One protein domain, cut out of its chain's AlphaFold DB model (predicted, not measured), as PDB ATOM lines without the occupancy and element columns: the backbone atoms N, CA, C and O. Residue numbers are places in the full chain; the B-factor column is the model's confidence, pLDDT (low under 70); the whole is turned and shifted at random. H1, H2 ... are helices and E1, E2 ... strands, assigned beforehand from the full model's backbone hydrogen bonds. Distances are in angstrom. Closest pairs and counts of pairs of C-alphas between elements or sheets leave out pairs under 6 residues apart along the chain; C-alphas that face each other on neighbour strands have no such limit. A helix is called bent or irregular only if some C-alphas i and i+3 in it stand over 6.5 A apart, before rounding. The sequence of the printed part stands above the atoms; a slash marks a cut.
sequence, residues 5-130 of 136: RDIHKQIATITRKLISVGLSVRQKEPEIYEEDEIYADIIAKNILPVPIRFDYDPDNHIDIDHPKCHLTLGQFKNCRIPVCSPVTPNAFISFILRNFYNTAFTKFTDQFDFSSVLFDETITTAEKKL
ATOM      1  N   ARG A   5     -60.281 -11.497  -3.885       60.56
ATOM      2  CA  ARG A   5     -59.769 -12.886  -3.888       60.56
ATOM      3  C   ARG A   5     -59.327 -13.362  -5.275       60.56
ATOM      4  O   ARG A   5     -58.405 -14.173  -5.367       60.56
ATOM      5  N   ASP A   6     -59.930 -12.837  -6.333       74.56
ATOM      6  CA  ASP A   6     -59.583 -13.199  -7.706       74.56
ATOM      7  C   ASP A   6     -58.295 -12.505  -8.166       74.56
ATOM      8  O   ASP A   6     -57.555 -13.074  -8.969       74.56
ATOM      9  N   ILE A   7     -57.959 -11.341  -7.593       80.50
ATOM     10  CA  ILE A   7     -56.746 -10.573  -7.924       80.50
ATOM     11  C   ILE A   7     -55.484 -11.386  -7.621       80.50
ATOM     12  O   ILE A   7     -54.640 -11.567  -8.495       80.50
ATOM     13  N   HIS A   8     -55.357 -11.935  -6.408       82.06
ATOM     14  CA  HIS A   8     -54.173 -12.719  -6.018       82.06
ATOM     15  C   HIS A   8     -53.994 -13.969  -6.881       82.06
ATOM     16  O   HIS A   8     -52.879 -14.310  -7.283       82.06
ATOM     17  N   LYS A   9     -55.102 -14.634  -7.222       84.00
ATOM     18  CA  LYS A   9     -55.094 -15.798  -8.115       84.00
ATOM     19  C   LYS A   9     -54.676 -15.411  -9.536       84.00
ATOM     20  O   LYS A   9     -53.903 -16.149 -10.155       84.00
ATOM     21  N   GLN A  10     -55.153 -14.271 -10.037       83.94
ATOM     22  CA  GLN A  10     -54.743 -13.724 -11.332       83.94
ATOM     23  C   GLN A  10     -53.252 -13.398 -11.332       83.94
ATOM     24  O   GLN A  10     -52.536 -13.917 -12.182       83.94
ATOM     25  N   ILE A  11     -52.754 -12.657 -10.337       86.50
ATOM     26  CA  ILE A  11     -51.325 -12.330 -10.204       86.50
ATOM     27  C   ILE A  11     -50.476 -13.601 -10.241       86.50
ATOM     28  O   ILE A  11     -49.540 -13.691 -11.035       86.50
ATOM     29  N   ALA A  12     -50.818 -14.616  -9.442       87.12
ATOM     30  CA  ALA A  12     -50.079 -15.877  -9.420       87.12
ATOM     31  C   ALA A  12     -50.107 -16.598 -10.780       87.12
ATOM     32  O   ALA A  12     -49.105 -17.167 -11.213       87.12
ATOM     33  N   THR A  13     -51.251 -16.577 -11.463       88.62
ATOM     34  CA  THR A  13     -51.425 -17.219 -12.773       88.62
ATOM     35  C   THR A  13     -50.616 -16.513 -13.855       88.62
ATOM     36  O   THR A  13     -49.843 -17.172 -14.549       88.62
ATOM     37  N   ILE A  14     -50.720 -15.187 -13.940       88.12
ATOM     38  CA  ILE A  14     -49.976 -14.371 -14.900       88.12
ATOM     39  C   ILE A  14     -48.477 -14.494 -14.644       88.12
ATOM     40  O   ILE A  14     -47.720 -14.732 -15.577       88.12
ATOM     41  N   THR A  15     -48.045 -14.421 -13.382       88.06
ATOM     42  CA  THR A  15     -46.628 -14.550 -13.014       88.06
ATOM     43  C   THR A  15     -46.063 -15.891 -13.472       88.06
ATOM     44  O   THR A  15     -45.030 -15.925 -14.136       88.06
ATOM     45  N   ARG A  16     -46.760 -17.006 -13.198       88.62
ATOM     46  CA  ARG A  16     -46.351 -18.329 -13.699       88.62
ATOM     47  C   ARG A  16     -46.286 -18.371 -15.220       88.62
ATOM     48  O   ARG A  16     -45.364 -18.975 -15.764       88.62
ATOM     49  N   LYS A  17     -47.239 -17.734 -15.905       88.31
ATOM     50  CA  LYS A  17     -47.257 -17.702 -17.365       88.31
ATOM     51  C   LYS A  17     -46.077 -16.903 -17.921       88.31
ATOM     52  O   LYS A  17     -45.369 -17.438 -18.765       88.31
ATOM     53  N   LEU A  18     -45.814 -15.705 -17.398       86.81
ATOM     54  CA  LEU A  18     -44.654 -14.878 -17.752       86.81
ATOM     55  C   LEU A  18     -43.335 -15.637 -17.541       86.81
ATOM     56  O   LEU A  18     -42.495 -15.637 -18.437       86.81
ATOM     57  N   ILE A  19     -43.191 -16.349 -16.415       86.00
ATOM     58  CA  ILE A  19     -42.040 -17.233 -16.158       86.00
ATOM     59  C   ILE A  19     -41.926 -18.307 -17.241       86.00
ATOM     60  O   ILE A  19     -40.854 -18.494 -17.809       86.00
ATOM     61  N   SER A  20     -43.027 -18.995 -17.558       86.19
ATOM     62  CA  SER A  20     -43.010 -20.098 -18.527       86.19
ATOM     63  C   SER A  20     -42.621 -19.681 -19.948       86.19
ATOM     64  O   SER A  20     -42.134 -20.518 -20.700       86.19
ATOM     65  N   VAL A  21     -42.830 -18.411 -20.314       83.12
ATOM     66  CA  VAL A  21     -42.484 -17.867 -21.638       83.12
ATOM     67  C   VAL A  21     -41.188 -17.051 -21.633       83.12
ATOM     68  O   VAL A  21     -40.885 -16.389 -22.618       83.12
ATOM     69  N   GLY A  22     -40.426 -17.074 -20.533       78.94
ATOM     70  CA  GLY A  22     -39.137 -16.384 -20.441       78.94
ATOM     71  C   GLY A  22     -39.226 -14.859 -20.298       78.94
ATOM     72  O   GLY A  22     -38.228 -14.176 -20.477       78.94
ATOM     73  N   LEU A  23     -40.390 -14.305 -19.939       77.75
ATOM     74  CA  LEU A  23     -40.578 -12.857 -19.737       77.75
ATOM     75  C   LEU A  23     -40.291 -12.393 -18.306       77.75
ATOM     76  O   LEU A  23     -40.336 -11.203 -18.009       77.75
ATOM     77  N   SER A  24     -39.997 -13.318 -17.393       69.56
ATOM     78  CA  SER A  24     -39.550 -12.996 -16.038       69.56
ATOM     79  C   SER A  24     -38.059 -13.308 -15.878       69.56
ATOM     80  O   SER A  24     -37.662 -14.152 -15.068       69.56
ATOM     81  N   VAL A  25     -37.203 -12.677 -16.676       57.94
ATOM     82  CA  VAL A  25     -35.760 -12.828 -16.462       57.94
ATOM     83  C   VAL A  25     -35.360 -11.931 -15.296       57.94
ATOM     84  O   VAL A  25     -35.710 -10.751 -15.237       57.94
ATOM     85  N   ARG A  26     -34.662 -12.517 -14.317       54.03
ATOM     86  CA  ARG A  26     -34.056 -11.775 -13.209       54.03
ATOM     87  C   ARG A  26     -33.155 -10.694 -13.810       54.03
ATOM     88  O   ARG A  26     -32.277 -11.039 -14.588       54.03
ATOM     89  N   GLN A  27     -33.289  -9.446 -13.353       51.50
ATOM     90  CA  GLN A  27     -32.425  -8.288 -13.676       51.50
ATOM     91  C   GLN A  27     -30.917  -8.488 -13.374       51.50
ATOM     92  O   GLN A  27     -30.167  -7.523 -13.282       51.50
ATOM     93  N   LYS A  28     -30.461  -9.718 -13.122       50.34
ATOM     94  CA  LYS A  28     -29.112 -10.032 -12.659       50.34
ATOM     95  C   LYS A  28     -28.106 -10.241 -13.790       50.34
ATOM     96  O   LYS A  28     -26.920 -10.229 -13.491       50.34
ATOM     97  N   GLU A  29     -28.545 -10.401 -15.039       59.88
ATOM     98  CA  GLU A  29     -27.658 -10.703 -16.173       59.88
ATOM     99  C   GLU A  29     -28.022  -9.821 -17.384       59.88
ATOM    100  O   GLU A  29     -28.803 -10.238 -18.237       59.88
ATOM    101  N   PRO A  30     -27.506  -8.574 -17.441       59.59
ATOM    102  CA  PRO A  30     -27.817  -7.608 -18.498       59.59
ATOM    103  C   PRO A  30     -27.486  -8.110 -19.911       59.59
ATOM    104  O   PRO A  30     -28.186  -7.787 -20.865       59.59
ATOM    105  N   GLU A  31     -26.431  -8.920 -20.010       64.25
ATOM    106  CA  GLU A  31     -25.883  -9.481 -21.250       64.25
ATOM    107  C   GLU A  31     -26.889 -10.393 -21.970       64.25
ATOM    108  O   GLU A  31     -26.933 -10.405 -23.195       64.25
ATOM    109  N   ILE A  32     -27.771 -11.077 -21.226       61.25
ATOM    110  CA  ILE A  32     -28.829 -11.924 -21.804       61.25
ATOM    111  C   ILE A  32     -29.819 -11.088 -22.617       61.25
ATOM    112  O   ILE A  32     -30.344 -11.557 -23.623       61.25
ATOM    113  N   TYR A  33     -30.092  -9.855 -22.188       62.41
ATOM    114  CA  TYR A  33     -31.047  -9.011 -22.886       62.41
ATOM    115  C   TYR A  33     -30.478  -8.554 -24.238       62.41
ATOM    116  O   TYR A  33     -31.219  -8.529 -25.214       62.41
ATOM    117  N   GLU A  34     -29.180  -8.226 -24.323       62.47
ATOM    118  CA  GLU A  34     -28.562  -7.686 -25.551       62.47
ATOM    119  C   GLU A  34     -28.637  -8.652 -26.747       62.47
ATOM    120  O   GLU A  34     -28.678  -8.203 -27.893       62.47
ATOM    121  N   GLU A  35     -28.699  -9.961 -26.485       64.12
ATOM    122  CA  GLU A  35     -28.799 -11.012 -27.506       64.12
ATOM    123  C   GLU A  35     -30.241 -11.513 -27.741       64.12
ATOM    124  O   GLU A  35     -30.481 -12.267 -28.687       64.12
ATOM    125  N   ASP A  36     -31.213 -11.102 -26.915       69.69
ATOM    126  CA  ASP A  36     -32.601 -11.572 -26.987       69.69
ATOM    127  C   ASP A  36     -33.498 -10.596 -27.770       69.69
ATOM    128  O   ASP A  36     -33.777  -9.465 -27.354       69.69
ATOM    129  N   GLU A  37     -34.016 -11.080 -28.902       70.56
ATOM    130  CA  GLU A  37     -34.935 -10.373 -29.806       70.56
ATOM    131  C   GLU A  37     -36.154  -9.772 -29.079       70.56
ATOM    132  O   GLU A  37     -36.667  -8.730 -29.481       70.56
ATOM    133  N   ILE A  38     -36.609 -10.388 -27.983       70.38
ATOM    134  CA  ILE A  38     -37.752  -9.906 -27.196       70.38
ATOM    135  C   ILE A  38     -37.479  -8.545 -26.544       70.38
ATOM    136  O   ILE A  38     -38.408  -7.755 -26.355       70.38
ATOM    137  N   TYR A  39     -36.229  -8.284 -26.170       70.25
ATOM    138  CA  TYR A  39     -35.845  -7.123 -25.373       70.25
ATOM    139  C   TYR A  39     -35.096  -6.065 -26.190       70.25
ATOM    140  O   TYR A  39     -34.887  -4.959 -25.684       70.25
ATOM    141  N   ALA A  40     -34.742  -6.362 -27.445       66.56
ATOM    142  CA  ALA A  40     -34.010  -5.468 -28.345       66.56
ATOM    143  C   ALA A  40     -34.605  -4.046 -28.406       66.56
ATOM    144  O   ALA A  40     -33.864  -3.061 -28.387       66.56
ATOM    145  N   ASP A  41     -35.937  -3.929 -28.374       64.44
ATOM    146  CA  ASP A  41     -36.658  -2.649 -28.419       64.44
ATOM    147  C   ASP A  41     -36.517  -1.801 -27.138       64.44
ATOM    148  O   ASP A  41     -36.823  -0.610 -27.156       64.44
ATOM    149  N   ILE A  42     -36.069  -2.388 -26.021       68.44
ATOM    150  CA  ILE A  42     -36.072  -1.767 -24.681       68.44
ATOM    151  C   ILE A  42     -34.650  -1.541 -24.135       68.44
ATOM    152  O   ILE A  42     -34.456  -0.697 -23.261       68.44
ATOM    153  N   ILE A  43     -33.635  -2.246 -24.649       65.50
ATOM    154  CA  ILE A  43     -32.242  -2.165 -24.149       65.50
ATOM    155  C   ILE A  43     -31.409  -1.117 -24.895       65.50
ATOM    156  O   ILE A  43     -30.250  -0.887 -24.547       65.50
ATOM    157  N   ALA A  44     -31.954  -0.465 -25.928       67.88
ATOM    158  CA  ALA A  44     -31.209   0.573 -26.631       67.88
ATOM    159  C   ALA A  44     -30.660   1.592 -25.613       67.88
ATOM    160  O   ALA A  44     -31.387   2.091 -24.757       67.88
ATOM    161  N   LYS A  45     -29.347   1.870 -25.669       59.72
ATOM    162  CA  LYS A  45     -28.586   2.589 -24.618       59.72
ATOM    163  C   LYS A  45     -29.106   3.998 -24.288       59.72
ATOM    164  O   LYS A  45     -28.653   4.616 -23.331       59.72
ATOM    165  N   ASN A  46     -30.020   4.520 -25.095       70.12
ATOM    166  CA  ASN A  46     -30.689   5.806 -24.946       70.12
ATOM    167  C   ASN A  46     -32.094   5.712 -24.319       70.12
ATOM    168  O   ASN A  46     -32.752   6.743 -24.177       70.12
ATOM    169  N   ILE A  47     -32.570   4.521 -23.949       72.75
ATOM    170  CA  ILE A  47     -33.880   4.325 -23.329       72.75
ATOM    171  C   ILE A  47     -33.761   4.556 -21.823       72.75
ATOM    172  O   ILE A  47     -33.060   3.844 -21.108       72.75
ATOM    173  N   LEU A  48     -34.468   5.575 -21.335       77.06
ATOM    174  CA  LEU A  48     -34.594   5.850 -19.909       77.06
ATOM    175  C   LEU A  48     -35.695   4.950 -19.320       77.06
ATOM    176  O   LEU A  48     -36.862   5.135 -19.673       77.06
ATOM    177  N   PRO A  49     -35.382   4.013 -18.407       79.94
ATOM    178  CA  PRO A  49     -36.411   3.224 -17.747       79.94
ATOM    179  C   PRO A  49     -37.238   4.115 -16.816       79.94
ATOM    180  O   PRO A  49     -36.725   4.690 -15.854       79.94
ATOM    181  N   VAL A  50     -38.541   4.204 -17.082       86.12
ATOM    182  CA  VAL A  50     -39.495   4.939 -16.246       86.12
ATOM    183  C   VAL A  50     -40.431   3.936 -15.573       86.12
ATOM    184  O   VAL A  50     -41.198   3.268 -16.265       86.12
ATOM    185  N   PRO A  51     -40.399   3.807 -14.233       90.50
ATOM    186  CA  PRO A  51     -41.391   3.028 -13.502       90.50
ATOM    187  C   PRO A  51     -42.814   3.497 -13.821       90.50
ATOM    188  O   PRO A  51     -43.096   4.691 -13.761       90.50
ATOM    189  N   ILE A  52     -43.708   2.562 -14.126       93.31
ATOM    190  CA  ILE A  52     -45.137   2.826 -14.324       93.31
ATOM    191  C   ILE A  52     -45.890   2.109 -13.210       93.31
ATOM    192  O   ILE A  52     -45.703   0.906 -13.018       93.31
ATOM    193  N   ARG A  53     -46.740   2.833 -12.481       94.81
ATOM    194  CA  ARG A  53     -47.554   2.264 -11.404       94.81
ATOM    195  C   ARG A  53     -48.977   2.797 -11.461       94.81
ATOM    196  O   ARG A  53     -49.180   3.991 -11.632       94.81
ATOM    197  N   PHE A  54     -49.940   1.900 -11.291       95.62
ATOM    198  CA  PHE A  54     -51.331   2.250 -11.040       95.62
ATOM    199  C   PHE A  54     -51.631   1.978  -9.571       95.62
ATOM    200  O   PHE A  54     -51.467   0.852  -9.102       95.62
ATOM    201  N   ASP A  55     -52.032   3.023  -8.865       94.81
ATOM    202  CA  ASP A  55     -52.278   3.030  -7.431       94.81
ATOM    203  C   ASP A  55     -53.787   3.095  -7.165       94.81
ATOM    204  O   ASP A  55     -54.499   3.839  -7.840       94.81
ATOM    205  N   TYR A  56     -54.270   2.317  -6.190       95.00
ATOM    206  CA  TYR A  56     -55.643   2.378  -5.681       95.00
ATOM    207  C   TYR A  56     -55.614   2.625  -4.172       95.00
ATOM    208  O   TYR A  56     -55.227   1.739  -3.410       95.00
ATOM    209  N   ASP A  57     -56.003   3.830  -3.758       95.62
ATOM    210  CA  ASP A  57     -55.960   4.295  -2.367       95.62
ATOM    211  C   ASP A  57     -57.200   5.151  -2.041       95.62
ATOM    212  O   ASP A  57     -57.134   6.383  -1.975       95.62
ATOM    213  N   PRO A  58     -58.381   4.521  -1.897       96.19
ATOM    214  CA  PRO A  58     -59.620   5.247  -1.636       96.19
ATOM    215  C   PRO A  58     -59.670   5.870  -0.236       96.19
ATOM    216  O   PRO A  58     -60.393   6.848  -0.046       96.19
ATOM    217  N   ASP A  59     -58.913   5.329   0.724       97.50
ATOM    218  CA  ASP A  59     -58.934   5.762   2.124       97.50
ATOM    219  C   ASP A  59     -58.238   7.117   2.317       97.50
ATOM    220  O   ASP A  59     -58.618   7.888   3.197       97.50
ATOM    221  N   ASN A  60     -57.263   7.446   1.464       96.75
ATOM    222  CA  ASN A  60     -56.551   8.728   1.481       96.75
ATOM    223  C   ASN A  60     -57.015   9.691   0.378       96.75
ATOM    224  O   ASN A  60     -56.273  10.606   0.008       96.75
ATOM    225  N   HIS A  61     -58.214   9.487  -0.172       98.00
ATOM    226  CA  HIS A  61     -58.715  10.281  -1.286       98.00
ATOM    227  C   HIS A  61     -58.928  11.754  -0.922       98.00
ATOM    228  O   HIS A  61     -59.638  12.093   0.026       98.00
ATOM    229  N   ILE A  62     -58.371  12.627  -1.758       97.62
ATOM    230  CA  ILE A  62     -58.625  14.066  -1.778       97.62
ATOM    231  C   ILE A  62     -58.911  14.404  -3.236       97.62
ATOM    232  O   ILE A  62     -58.064  14.150  -4.089       97.62
ATOM    233  N   ASP A  63     -60.098  14.925  -3.539       97.12
ATOM    234  CA  ASP A  63     -60.502  15.203  -4.922       97.12
ATOM    235  C   ASP A  63     -59.429  16.033  -5.645       97.12
ATOM    236  O   ASP A  63     -58.925  17.015  -5.090       97.12
ATOM    237  N   ILE A  64     -59.049  15.609  -6.855       95.56
ATOM    238  CA  ILE A  64     -57.952  16.159  -7.677       95.56
ATOM    239  C   ILE A  64     -56.532  15.934  -7.109       95.56
ATOM    240  O   ILE A  64     -55.646  15.544  -7.867       95.56
ATOM    241  N   ASP A  65     -56.283  16.172  -5.820       96.75
ATOM    242  CA  ASP A  65     -54.936  16.101  -5.217       96.75
ATOM    243  C   ASP A  65     -54.454  14.659  -4.976       96.75
ATOM    244  O   ASP A  65     -53.274  14.325  -5.137       96.75
ATOM    245  N   HIS A  66     -55.378  13.775  -4.609       97.12
ATOM    246  CA  HIS A  66     -55.146  12.352  -4.422       97.12
ATOM    247  C   HIS A  66     -56.340  11.542  -4.950       97.12
ATOM    248  O   HIS A  66     -57.221  11.141  -4.178       97.12
ATOM    249  N   PRO A  67     -56.396  11.296  -6.271       98.00
ATOM    250  CA  PRO A  67     -57.444  10.477  -6.859       98.00
ATOM    251  C   PRO A  67     -57.436   9.063  -6.285       98.00
ATOM    252  O   PRO A  67     -56.365   8.486  -6.063       98.00
ATOM    253  N   LYS A  68     -58.633   8.486  -6.106       98.00
ATOM    254  CA  LYS A  68     -58.798   7.109  -5.598       98.00
ATOM    255  C   LYS A  68     -57.994   6.113  -6.421       98.00
ATOM    256  O   LYS A  68     -57.394   5.207  -5.856       98.00
ATOM    257  N   CYS A  69     -57.987   6.303  -7.739       97.50
ATOM    258  CA  CYS A  69     -57.115   5.599  -8.667       97.50
ATOM    259  C   CYS A  69     -56.224   6.605  -9.385       97.50
ATOM    260  O   CYS A  69     -56.742   7.536 -10.006       97.50
ATOM    261  N   HIS A  70     -54.907   6.415  -9.349       97.62
ATOM    262  CA  HIS A  70     -53.984   7.287 -10.070       97.62
ATOM    263  C   HIS A  70     -52.819   6.530 -10.710       97.62
ATOM    264  O   HIS A  70     -52.368   5.493 -10.229       97.62
ATOM    265  N   LEU A  71     -52.337   7.070 -11.823       97.50
ATOM    266  CA  LEU A  71     -51.139   6.649 -12.526       97.50
ATOM    267  C   LEU A  71     -49.957   7.490 -12.034       97.50
ATOM    268  O   LEU A  71     -49.982   8.722 -12.105       97.50
ATOM    269  N   THR A  72     -48.910   6.797 -11.597       96.25
ATOM    270  CA  THR A  72     -47.602   7.354 -11.265       96.25
ATOM    271  C   THR A  72     -46.597   6.954 -12.347       96.25
ATOM    272  O   THR A  72     -46.411   5.768 -12.630       96.25
ATOM    273  N   LEU A  73     -45.920   7.944 -12.931       94.69
ATOM    274  CA  LEU A  73     -44.783   7.753 -13.832       94.69
ATOM    275  C   LEU A  73     -43.507   8.187 -13.109       94.69
ATOM    276  O   LEU A  73     -43.413   9.307 -12.613       94.69
ATOM    277  N   GLY A  74     -42.513   7.309 -13.039       90.56
ATOM    278  CA  GLY A  74     -41.291   7.549 -12.280       90.56
ATOM    279  C   GLY A  74     -41.484   7.405 -10.769       90.56
ATOM    280  O   GLY A  74     -42.390   6.731 -10.287       90.56
ATOM    281  N   GLN A  75     -40.595   8.037 -10.003       85.25
ATOM    282  CA  GLN A  75     -40.650   8.068  -8.534       85.25
ATOM    283  C   GLN A  75     -40.988   9.472  -8.006       85.25
ATOM    284  O   GLN A  75     -40.560   9.873  -6.925       85.25
ATOM    285  N   PHE A  76     -41.747  10.252  -8.783       88.88
ATOM    286  CA  PHE A  76     -42.142  11.604  -8.400       88.88
ATOM    287  C   PHE A  76     -43.321  11.566  -7.426       88.88
ATOM    288  O   PHE A  76     -44.405  11.105  -7.774       88.88
ATOM    289  N   LYS A  77     -43.131  12.117  -6.222       86.25
ATOM    290  CA  LYS A  77     -44.125  12.097  -5.132       86.25
ATOM    291  C   LYS A  77     -45.500  12.665  -5.519       86.25
ATOM    292  O   LYS A  77     -46.509  12.197  -5.006       86.25
ATOM    293  N   ASN A  78     -45.531  13.648  -6.418       91.94
ATOM    294  CA  ASN A  78     -46.752  14.362  -6.803       91.94
ATOM    295  C   ASN A  78     -47.279  13.949  -8.190       91.94
ATOM    296  O   ASN A  78     -48.189  14.586  -8.712       91.94
ATOM    297  N   CYS A  79     -46.704  12.920  -8.825       95.50
ATOM    298  CA  CYS A  79     -47.221  12.416 -10.095       95.50
ATOM    299  C   CYS A  79     -48.443  11.535  -9.820       95.50
ATOM    300  O   CYS A  79     -48.311  10.348  -9.551       95.50
ATOM    301  N   ARG A  80     -49.623  12.158  -9.839       96.62
ATOM    302  CA  ARG A  80     -50.915  11.518  -9.583       96.62
ATOM    303  C   ARG A  80     -51.877  11.855 -10.710       96.62
ATOM    304  O   ARG A  80     -52.715  12.744 -10.590       96.62
ATOM    305  N   ILE A  81     -51.709  11.189 -11.843       97.94
ATOM    306  CA  ILE A  81     -52.603  11.376 -12.989       97.94
ATOM    307  C   ILE A  81     -53.883  10.577 -12.696       97.94
ATOM    308  O   ILE A  81     -53.762   9.374 -12.475       97.94
ATOM    309  N   PRO A  82     -55.088  11.177 -12.669       98.25
ATOM    310  CA  PRO A  82     -56.309  10.442 -12.338       98.25
ATOM    311  C   PRO A  82     -56.564   9.276 -13.298       98.25
ATOM    312  O   PRO A  82     -56.259   9.355 -14.489       98.25
ATOM    313  N   VAL A  83     -57.155   8.198 -12.786       98.12
ATOM    314  CA  VAL A  83     -57.541   7.009 -13.558       98.12
ATOM    315  C   VAL A  83     -59.013   6.714 -13.291       98.12
ATOM    316  O   VAL A  83     -59.470   6.824 -12.156       98.12
ATOM    317  N   CYS A  84     -59.775   6.352 -14.326       97.25
ATOM    318  CA  CYS A  84     -61.229   6.234 -14.216       97.25
ATOM    319  C   CYS A  84     -61.696   5.182 -13.193       97.25
ATOM    320  O   CYS A  84     -62.723   5.360 -12.532       97.25
ATOM    321  N   SER A  85     -60.945   4.092 -13.057       95.56
ATOM    322  CA  SER A  85     -61.262   2.921 -12.239       95.56
ATOM    323  C   SER A  85     -59.980   2.159 -11.866       95.56
ATOM    324  O   SER A  85     -58.928   2.383 -12.473       95.56
ATOM    325  N   PRO A  86     -60.034   1.254 -10.871       94.00
ATOM    326  CA  PRO A  86     -58.904   0.386 -10.561       94.00
ATOM    327  C   PRO A  86     -58.503  -0.485 -11.760       94.00
ATOM    328  O   PRO A  86     -59.354  -0.995 -12.490       94.00
ATOM    329  N   VAL A  87     -57.199  -0.708 -11.937       92.50
ATOM    330  CA  VAL A  87     -56.658  -1.547 -13.019       92.50
ATOM    331  C   VAL A  87     -56.534  -2.997 -12.550       92.50
ATOM    332  O   VAL A  87     -55.936  -3.274 -11.510       92.50
ATOM    333  N   THR A  88     -57.057  -3.950 -13.327       90.25
ATOM    334  CA  THR A  88     -56.826  -5.379 -13.058       90.25
ATOM    335  C   THR A  88     -55.401  -5.800 -13.430       90.25
ATOM    336  O   THR A  88     -54.821  -5.253 -14.371       90.25
ATOM    337  N   PRO A  89     -54.837  -6.837 -12.783       89.44
ATOM    338  CA  PRO A  89     -53.545  -7.396 -13.183       89.44
ATOM    339  C   PRO A  89     -53.471  -7.774 -14.671       89.44
ATOM    340  O   PRO A  89     -52.471  -7.486 -15.324       89.44
ATOM    341  N   ASN A  90     -54.537  -8.364 -15.227       89.56
ATOM    342  CA  ASN A  90     -54.610  -8.707 -16.652       89.56
ATOM    343  C   ASN A  90     -54.576  -7.466 -17.551       89.56
ATOM    344  O   ASN A  90     -53.816  -7.445 -18.519       89.56
ATOM    345  N   ALA A  91     -55.353  -6.423 -17.227       90.81
ATOM    346  CA  ALA A  91     -55.336  -5.172 -17.982       90.81
ATOM    347  C   ALA A  91     -53.951  -4.509 -17.936       90.81
ATOM    348  O   ALA A  91     -53.435  -4.097 -18.975       90.81
ATOM    349  N   PHE A  92     -53.315  -4.483 -16.761       92.31
ATOM    350  CA  PHE A  92     -51.969  -3.937 -16.601       92.31
ATOM    351  C   PHE A  92     -50.935  -4.701 -17.436       92.31
ATOM    352  O   PHE A  92     -50.193  -4.095 -18.202       92.31
ATOM    353  N   ILE A  93     -50.899  -6.032 -17.346       90.69
ATOM    354  CA  ILE A  93     -49.911  -6.831 -18.086       90.69
ATOM    355  C   ILE A  93     -50.173  -6.799 -19.594       90.69
ATOM    356  O   ILE A  93     -49.222  -6.688 -20.363       90.69
ATOM    357  N   SER A  94     -51.436  -6.800 -20.028       90.56
ATOM    358  CA  SER A  94     -51.796  -6.582 -21.436       90.56
ATOM    359  C   SER A  94     -51.281  -5.232 -21.943       90.56
ATOM    360  O   SER A  94     -50.664  -5.168 -23.007       90.56
ATOM    361  N   PHE A  95     -51.455  -4.162 -21.157       92.38
ATOM    362  CA  PHE A  95     -50.920  -2.836 -21.467       92.38
ATOM    363  C   PHE A  95     -49.390  -2.846 -21.576       92.38
ATOM    364  O   PHE A  95     -48.854  -2.326 -22.558       92.38
ATOM    365  N   ILE A  96     -48.689  -3.466 -20.622       91.38
ATOM    366  CA  ILE A  96     -47.223  -3.532 -20.634       91.38
ATOM    367  C   ILE A  96     -46.711  -4.307 -21.851       91.38
ATOM    368  O   ILE A  96     -45.870  -3.801 -22.594       91.38
ATOM    369  N   LEU A  97     -47.233  -5.511 -22.090       89.19
ATOM    370  CA  LEU A  97     -46.771  -6.347 -23.194       89.19
ATOM    371  C   LEU A  97     -47.051  -5.687 -24.542       89.19
ATOM    372  O   LEU A  97     -46.158  -5.594 -25.376       89.19
ATOM    373  N   ARG A  98     -48.262  -5.166 -24.748       90.12
ATOM    374  CA  ARG A  98     -48.659  -4.579 -26.032       90.12
ATOM    375  C   ARG A  98     -47.817  -3.368 -26.429       90.12
ATOM    376  O   ARG A  98     -47.512  -3.221 -27.611       90.12
ATOM    377  N   ASN A  99     -47.487  -2.508 -25.463       89.88
ATOM    378  CA  ASN A  99     -46.870  -1.207 -25.733       89.88
ATOM    379  C   ASN A  99     -45.350  -1.196 -25.554       89.88
ATOM    380  O   ASN A  99     -44.686  -0.415 -26.225       89.88
ATOM    381  N   PHE A 100     -44.800  -2.032 -24.668       86.50
ATOM    382  CA  PHE A 100     -43.367  -2.017 -24.354       86.50
ATOM    383  C   PHE A 100     -42.647  -3.290 -24.793       86.50
ATOM    384  O   PHE A 100     -41.485  -3.209 -25.152       86.50
ATOM    385  N   TYR A 101     -43.327  -4.438 -24.831       85.50
ATOM    386  CA  TYR A 101     -42.755  -5.719 -25.266       85.50
ATOM    387  C   TYR A 101     -43.507  -6.252 -26.489       85.50
ATOM    388  O   TYR A 101     -43.996  -7.384 -26.486       85.50
ATOM    389  N   ASN A 102     -43.666  -5.420 -27.523       86.44
ATOM    390  CA  ASN A 102     -44.558  -5.718 -28.646       86.44
ATOM    391  C   ASN A 102     -44.196  -7.031 -29.365       86.44
ATOM    392  O   ASN A 102     -45.085  -7.813 -29.710       86.44
ATOM    393  N   THR A 103     -42.901  -7.319 -29.499       85.69
ATOM    394  CA  THR A 103     -42.382  -8.588 -30.026       85.69
ATOM    395  C   THR A 103     -42.855  -9.784 -29.193       85.69
ATOM    396  O   THR A 103     -43.404 -10.745 -29.737       85.69
ATOM    397  N   ALA A 104     -42.752  -9.712 -27.860       84.00
ATOM    398  CA  ALA A 104     -43.289 -10.746 -26.971       84.00
ATOM    399  C   ALA A 104     -44.815 -10.849 -27.044       84.00
ATOM    400  O   ALA A 104     -45.358 -11.952 -27.053       84.00
ATOM    401  N   PHE A 105     -45.506  -9.709 -27.094       87.56
ATOM    402  CA  PHE A 105     -46.956  -9.668 -27.223       87.56
ATOM    403  C   PHE A 105     -47.401 -10.409 -28.485       87.56
ATOM    404  O   PHE A 105     -48.195 -11.337 -28.395       87.56
ATOM    405  N   THR A 106     -46.822 -10.085 -29.639       87.06
ATOM    406  CA  THR A 106     -47.154 -10.723 -30.919       87.06
ATOM    407  C   THR A 106     -46.833 -12.220 -30.916       87.06
ATOM    408  O   THR A 106     -47.618 -13.018 -31.420       87.06
ATOM    409  N   LYS A 107     -45.720 -12.627 -30.293       86.69
ATOM    410  CA  LYS A 107     -45.284 -14.032 -30.227       86.69
ATOM    411  C   LYS A 107     -46.122 -14.900 -29.287       86.69
ATOM    412  O   LYS A 107     -46.271 -16.097 -29.525       86.69
ATOM    413  N   PHE A 108     -46.629 -14.327 -28.197       85.50
ATOM    414  CA  PHE A 108     -47.240 -15.096 -27.113       85.50
ATOM    415  C   PHE A 108     -48.702 -14.745 -26.829       85.50
ATOM    416  O   PHE A 108     -49.273 -15.370 -25.938       85.50
ATOM    417  N   THR A 109     -49.325 -13.806 -27.551       83.75
ATOM    418  CA  THR A 109     -50.706 -13.354 -27.282       83.75
ATOM    419  C   THR A 109     -51.703 -14.507 -27.178       83.75
ATOM    420  O   THR A 109     -52.527 -14.503 -26.272       83.75
ATOM    421  N   ASP A 110     -51.578 -15.539 -28.017       84.75
ATOM    422  CA  ASP A 110     -52.481 -16.702 -28.013       84.75
ATOM    423  C   ASP A 110     -52.338 -17.580 -26.761       84.75
ATOM    424  O   ASP A 110     -53.170 -18.443 -26.482       84.75
ATOM    425  N   GLN A 111     -51.269 -17.379 -25.991       84.19
ATOM    426  CA  GLN A 111     -51.002 -18.113 -24.763       84.19
ATOM    427  C   GLN A 111     -51.423 -17.356 -23.497       84.19
ATOM    428  O   GLN A 111     -51.310 -17.915 -22.399       84.19
ATOM    429  N   PHE A 112     -51.855 -16.100 -23.625       80.81
ATOM    430  CA  PHE A 112     -52.316 -15.273 -22.518       80.81
ATOM    431  C   PHE A 112     -53.823 -15.047 -22.616       80.81
ATOM    432  O   PHE A 112     -54.340 -14.594 -23.632       80.81
ATOM    433  N   ASP A 113     -54.529 -15.301 -21.517       81.69
ATOM    434  CA  ASP A 113     -55.904 -14.841 -21.363       81.69
ATOM    435  C   ASP A 113     -55.888 -13.415 -20.801       81.69
ATOM    436  O   ASP A 113     -55.740 -13.200 -19.596       81.69
ATOM    437  N   PHE A 114     -56.005 -12.434 -21.698       78.31
ATOM    438  CA  PHE A 114     -56.118 -11.021 -21.334       78.31
ATOM    439  C   PHE A 114     -57.558 -10.591 -21.041       78.31
ATOM    440  O   PHE A 114     -57.812  -9.389 -20.926       78.31
ATOM    441  N   SER A 115     -58.506 -11.529 -20.911       77.19
ATOM    442  CA  SER A 115     -59.847 -11.181 -20.457       77.19
ATOM    443  C   SER A 115     -59.756 -10.482 -19.100       77.19
ATOM    444  O   SER A 115     -59.076 -10.907 -18.160       77.19
ATOM    445  N   SER A 116     -60.385  -9.321 -19.031       73.44
ATOM    446  CA  SER A 116     -60.304  -8.421 -17.894       73.44
ATOM    447  C   SER A 116     -61.719  -7.997 -17.553       73.44
ATOM    448  O   SER A 116     -62.435  -7.455 -18.391       73.44
ATOM    449  N   VAL A 117     -62.121  -8.250 -16.313       82.81
ATOM    450  CA  VAL A 117     -63.354  -7.687 -15.767       82.81
ATOM    451  C   VAL A 117     -63.035  -6.281 -15.286       82.81
ATOM    452  O   VAL A 117     -62.096  -6.099 -14.517       82.81
ATOM    453  N   LEU A 118     -63.818  -5.294 -15.705       86.00
ATOM    454  CA  LEU A 118     -63.649  -3.934 -15.212       86.00
ATOM    455  C   LEU A 118     -64.143  -3.812 -13.766       86.00
ATOM    456  O   LEU A 118     -65.119  -4.454 -13.354       86.00
ATOM    457  N   PHE A 119     -63.439  -2.989 -12.998       90.25
ATOM    458  CA  PHE A 119     -63.955  -2.451 -11.748       90.25
ATOM    459  C   PHE A 119     -64.862  -1.257 -12.037       90.25
ATOM    460  O   PHE A 119     -64.765  -0.633 -13.095       90.25
ATOM    461  N   ASP A 120     -65.713  -0.931 -11.071       92.50
ATOM    462  CA  ASP A 120     -66.538   0.266 -11.136       92.50
ATOM    463  C   ASP A 120     -65.677   1.529 -11.227       92.50
ATOM    464  O   ASP A 120     -64.557   1.595 -10.706       92.50
ATOM    465  N   GLU A 121     -66.229   2.553 -11.874       95.69
ATOM    466  CA  GLU A 121     -65.607   3.868 -11.898       95.69
ATOM    467  C   GLU A 121     -65.498   4.443 -10.483       95.69
ATOM    468  O   GLU A 121     -66.434   4.403  -9.684       95.69
ATOM    469  N   THR A 122     -64.335   5.016 -10.189       96.56
ATOM    470  CA  THR A 122     -64.057   5.689  -8.910       96.56
ATOM    471  C   THR A 122     -63.698   7.161  -9.089       96.56
ATOM    472  O   THR A 122     -63.720   7.901  -8.105       96.56
ATOM    473  N   ILE A 123     -63.410   7.571 -10.329       97.81
ATOM    474  CA  ILE A 123     -63.068   8.941 -10.707       97.81
ATOM    475  C   ILE A 123     -64.245   9.899 -10.493       97.81
ATOM    476  O   ILE A 123     -65.397   9.591 -10.814       97.81
ATOM    477  N   THR A 124     -63.961  11.088  -9.975       98.31
ATOM    478  CA  THR A 124     -64.979  12.113  -9.726       98.31
ATOM    479  C   THR A 124     -65.326  12.900 -10.995       98.31
ATOM    480  O   THR A 124     -64.601  12.908 -11.993       98.31
ATOM    481  N   THR A 125     -66.443  13.636 -10.977       98.06
ATOM    482  CA  THR A 125     -66.785  14.571 -12.066       98.06
ATOM    483  C   THR A 125     -65.738  15.680 -12.218       98.06
ATOM    484  O   THR A 125     -65.561  16.199 -13.319       98.06
ATOM    485  N   ALA A 126     -65.060  16.071 -11.134       98.31
ATOM    486  CA  ALA A 126     -64.007  17.078 -11.178       98.31
ATOM    487  C   ALA A 126     -62.738  16.516 -11.834       98.31
ATOM    488  O   ALA A 126     -62.207  17.131 -12.756       98.31
ATOM    489  N   GLU A 127     -62.323  15.309 -11.451       98.25
ATOM    490  CA  GLU A 127     -61.180  14.601 -12.037       98.25
ATOM    491  C   GLU A 127     -61.382  14.285 -13.527       98.25
ATOM    492  O   GLU A 127     -60.445  14.427 -14.308       98.25
ATOM    493  N   LYS A 128     -62.613  13.965 -13.966       97.62
ATOM    494  CA  LYS A 128     -62.944  13.777 -15.397       97.62
ATOM    495  C   LYS A 128     -62.688  15.020 -16.263       97.62
ATOM    496  O   LYS A 128     -62.601  14.896 -17.482       97.62
ATOM    497  N   LYS A 129     -62.578  16.216 -15.665       97.94
ATOM    498  CA  LYS A 129     -62.233  17.463 -16.376       97.94
ATOM    499  C   LYS A 129     -60.723  17.647 -16.561       97.94
ATOM    500  O   LYS A 129     -60.318  18.568 -17.267       97.94
ATOM    501  N   LEU A 130     -59.901  16.812 -15.927       97.25
ATOM    502  CA  LEU A 130     -58.449  16.790 -16.087       97.25
ATOM    503  C   LEU A 130     -58.042  15.776 -17.163       97.25
ATOM    504  O   LEU A 130     -58.825  14.904 -17.552       97.25
TER     505      LEU A 130
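Overview. This is residues 5 to 130 of the 136 residues of an uncharacterized protein of Kamptonema sp. PCC 6506 (UniProt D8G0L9). Three helices and a two-stranded hairpin make a loose frame joined by long loops: H3 lies nearest the middle, H1 meets its first residues, and H4 folds back from its last. The hairpin, E1 and E2, is towards one end of the long axis, and the small helix H2 is far out at the other. The printed part has 126 residues with four named helices and two named strands, in the order H1, H2, E1, E2, H3, H4; the sheet, E1 - E2, is antiparallel. The class is mostly helix, though under half of the residues, 54 of 126, are in named elements. The whole is only just loose, close to compact, with a radius of gyration of the C-alphas of 16.7 A and spans of 47 by 34 by 23 A.

Arrangement. H1, residues 5 to 20, touches H3, residues 89 to 100, with its residues 7 to 14 alone, against residues 89 to 90 alone of H3. Their closest C-alphas, those of Ile 11 and Pro 89, are 6.2 A apart. They run the same way at a steep tilt of 36 degrees, only just steep. H2, residues 30 to 35, touches no helix. E1, residues 52 to 56, and E2, residues 69 to 73, form an antiparallel hairpin, with 160 degrees between their directions. N 55 and O 70 are 2.8 A apart, and N 72 and O 53 are 2.8 A apart, both within hydrogen-bond range. Residues 70 to 71 of E2 also pair, antiparallel, with residues 81 to 82. E1 and H3 are only just apart, at 8.3 A. H3 and H4, residues 102 to 111, touch only at the corner by their tight link, H3 with residues 97 to 98 alone. Their closest C-alphas, those of Leu 97 and Phe 105, are 5.2 A apart, and they run opposite ways at a steep tilt of 38 degrees. In H3 every O i to N i+4 pair is within hydrogen-bond range; in H1 11 of 12 are, in H4 4 of 6, and in H2 0 of 2, beside 2 of 3 O i to N i+3 pairs.

Along the chain. H1 begins at C-alpha 5 (-59.769, -12.886, -3.888) and is 23.4 A long. H2 is 9.7 A, E1 13.6 A, E2 13.5 A and H3 16.0 A long. H4, 14.5 A, ends at C-alpha 111 (-51.002, -18.113, -24.763); it is irregular, with C-alphas 107 and 110 8.0 A apart.

Size, cuts and confidence. The C-alphas of Glu 35 and Thr 125, the two farthest apart, are 48.3 A apart. The printed part has no cut. The links H2 to E1, E1 to E2 and E2 to H3 are long, and residues 112 to 130 hold no named element. Mean pLDDT of the printed part is 85.0; residue 5, residues 24 to 36 and residues 40 to 45 are under 70.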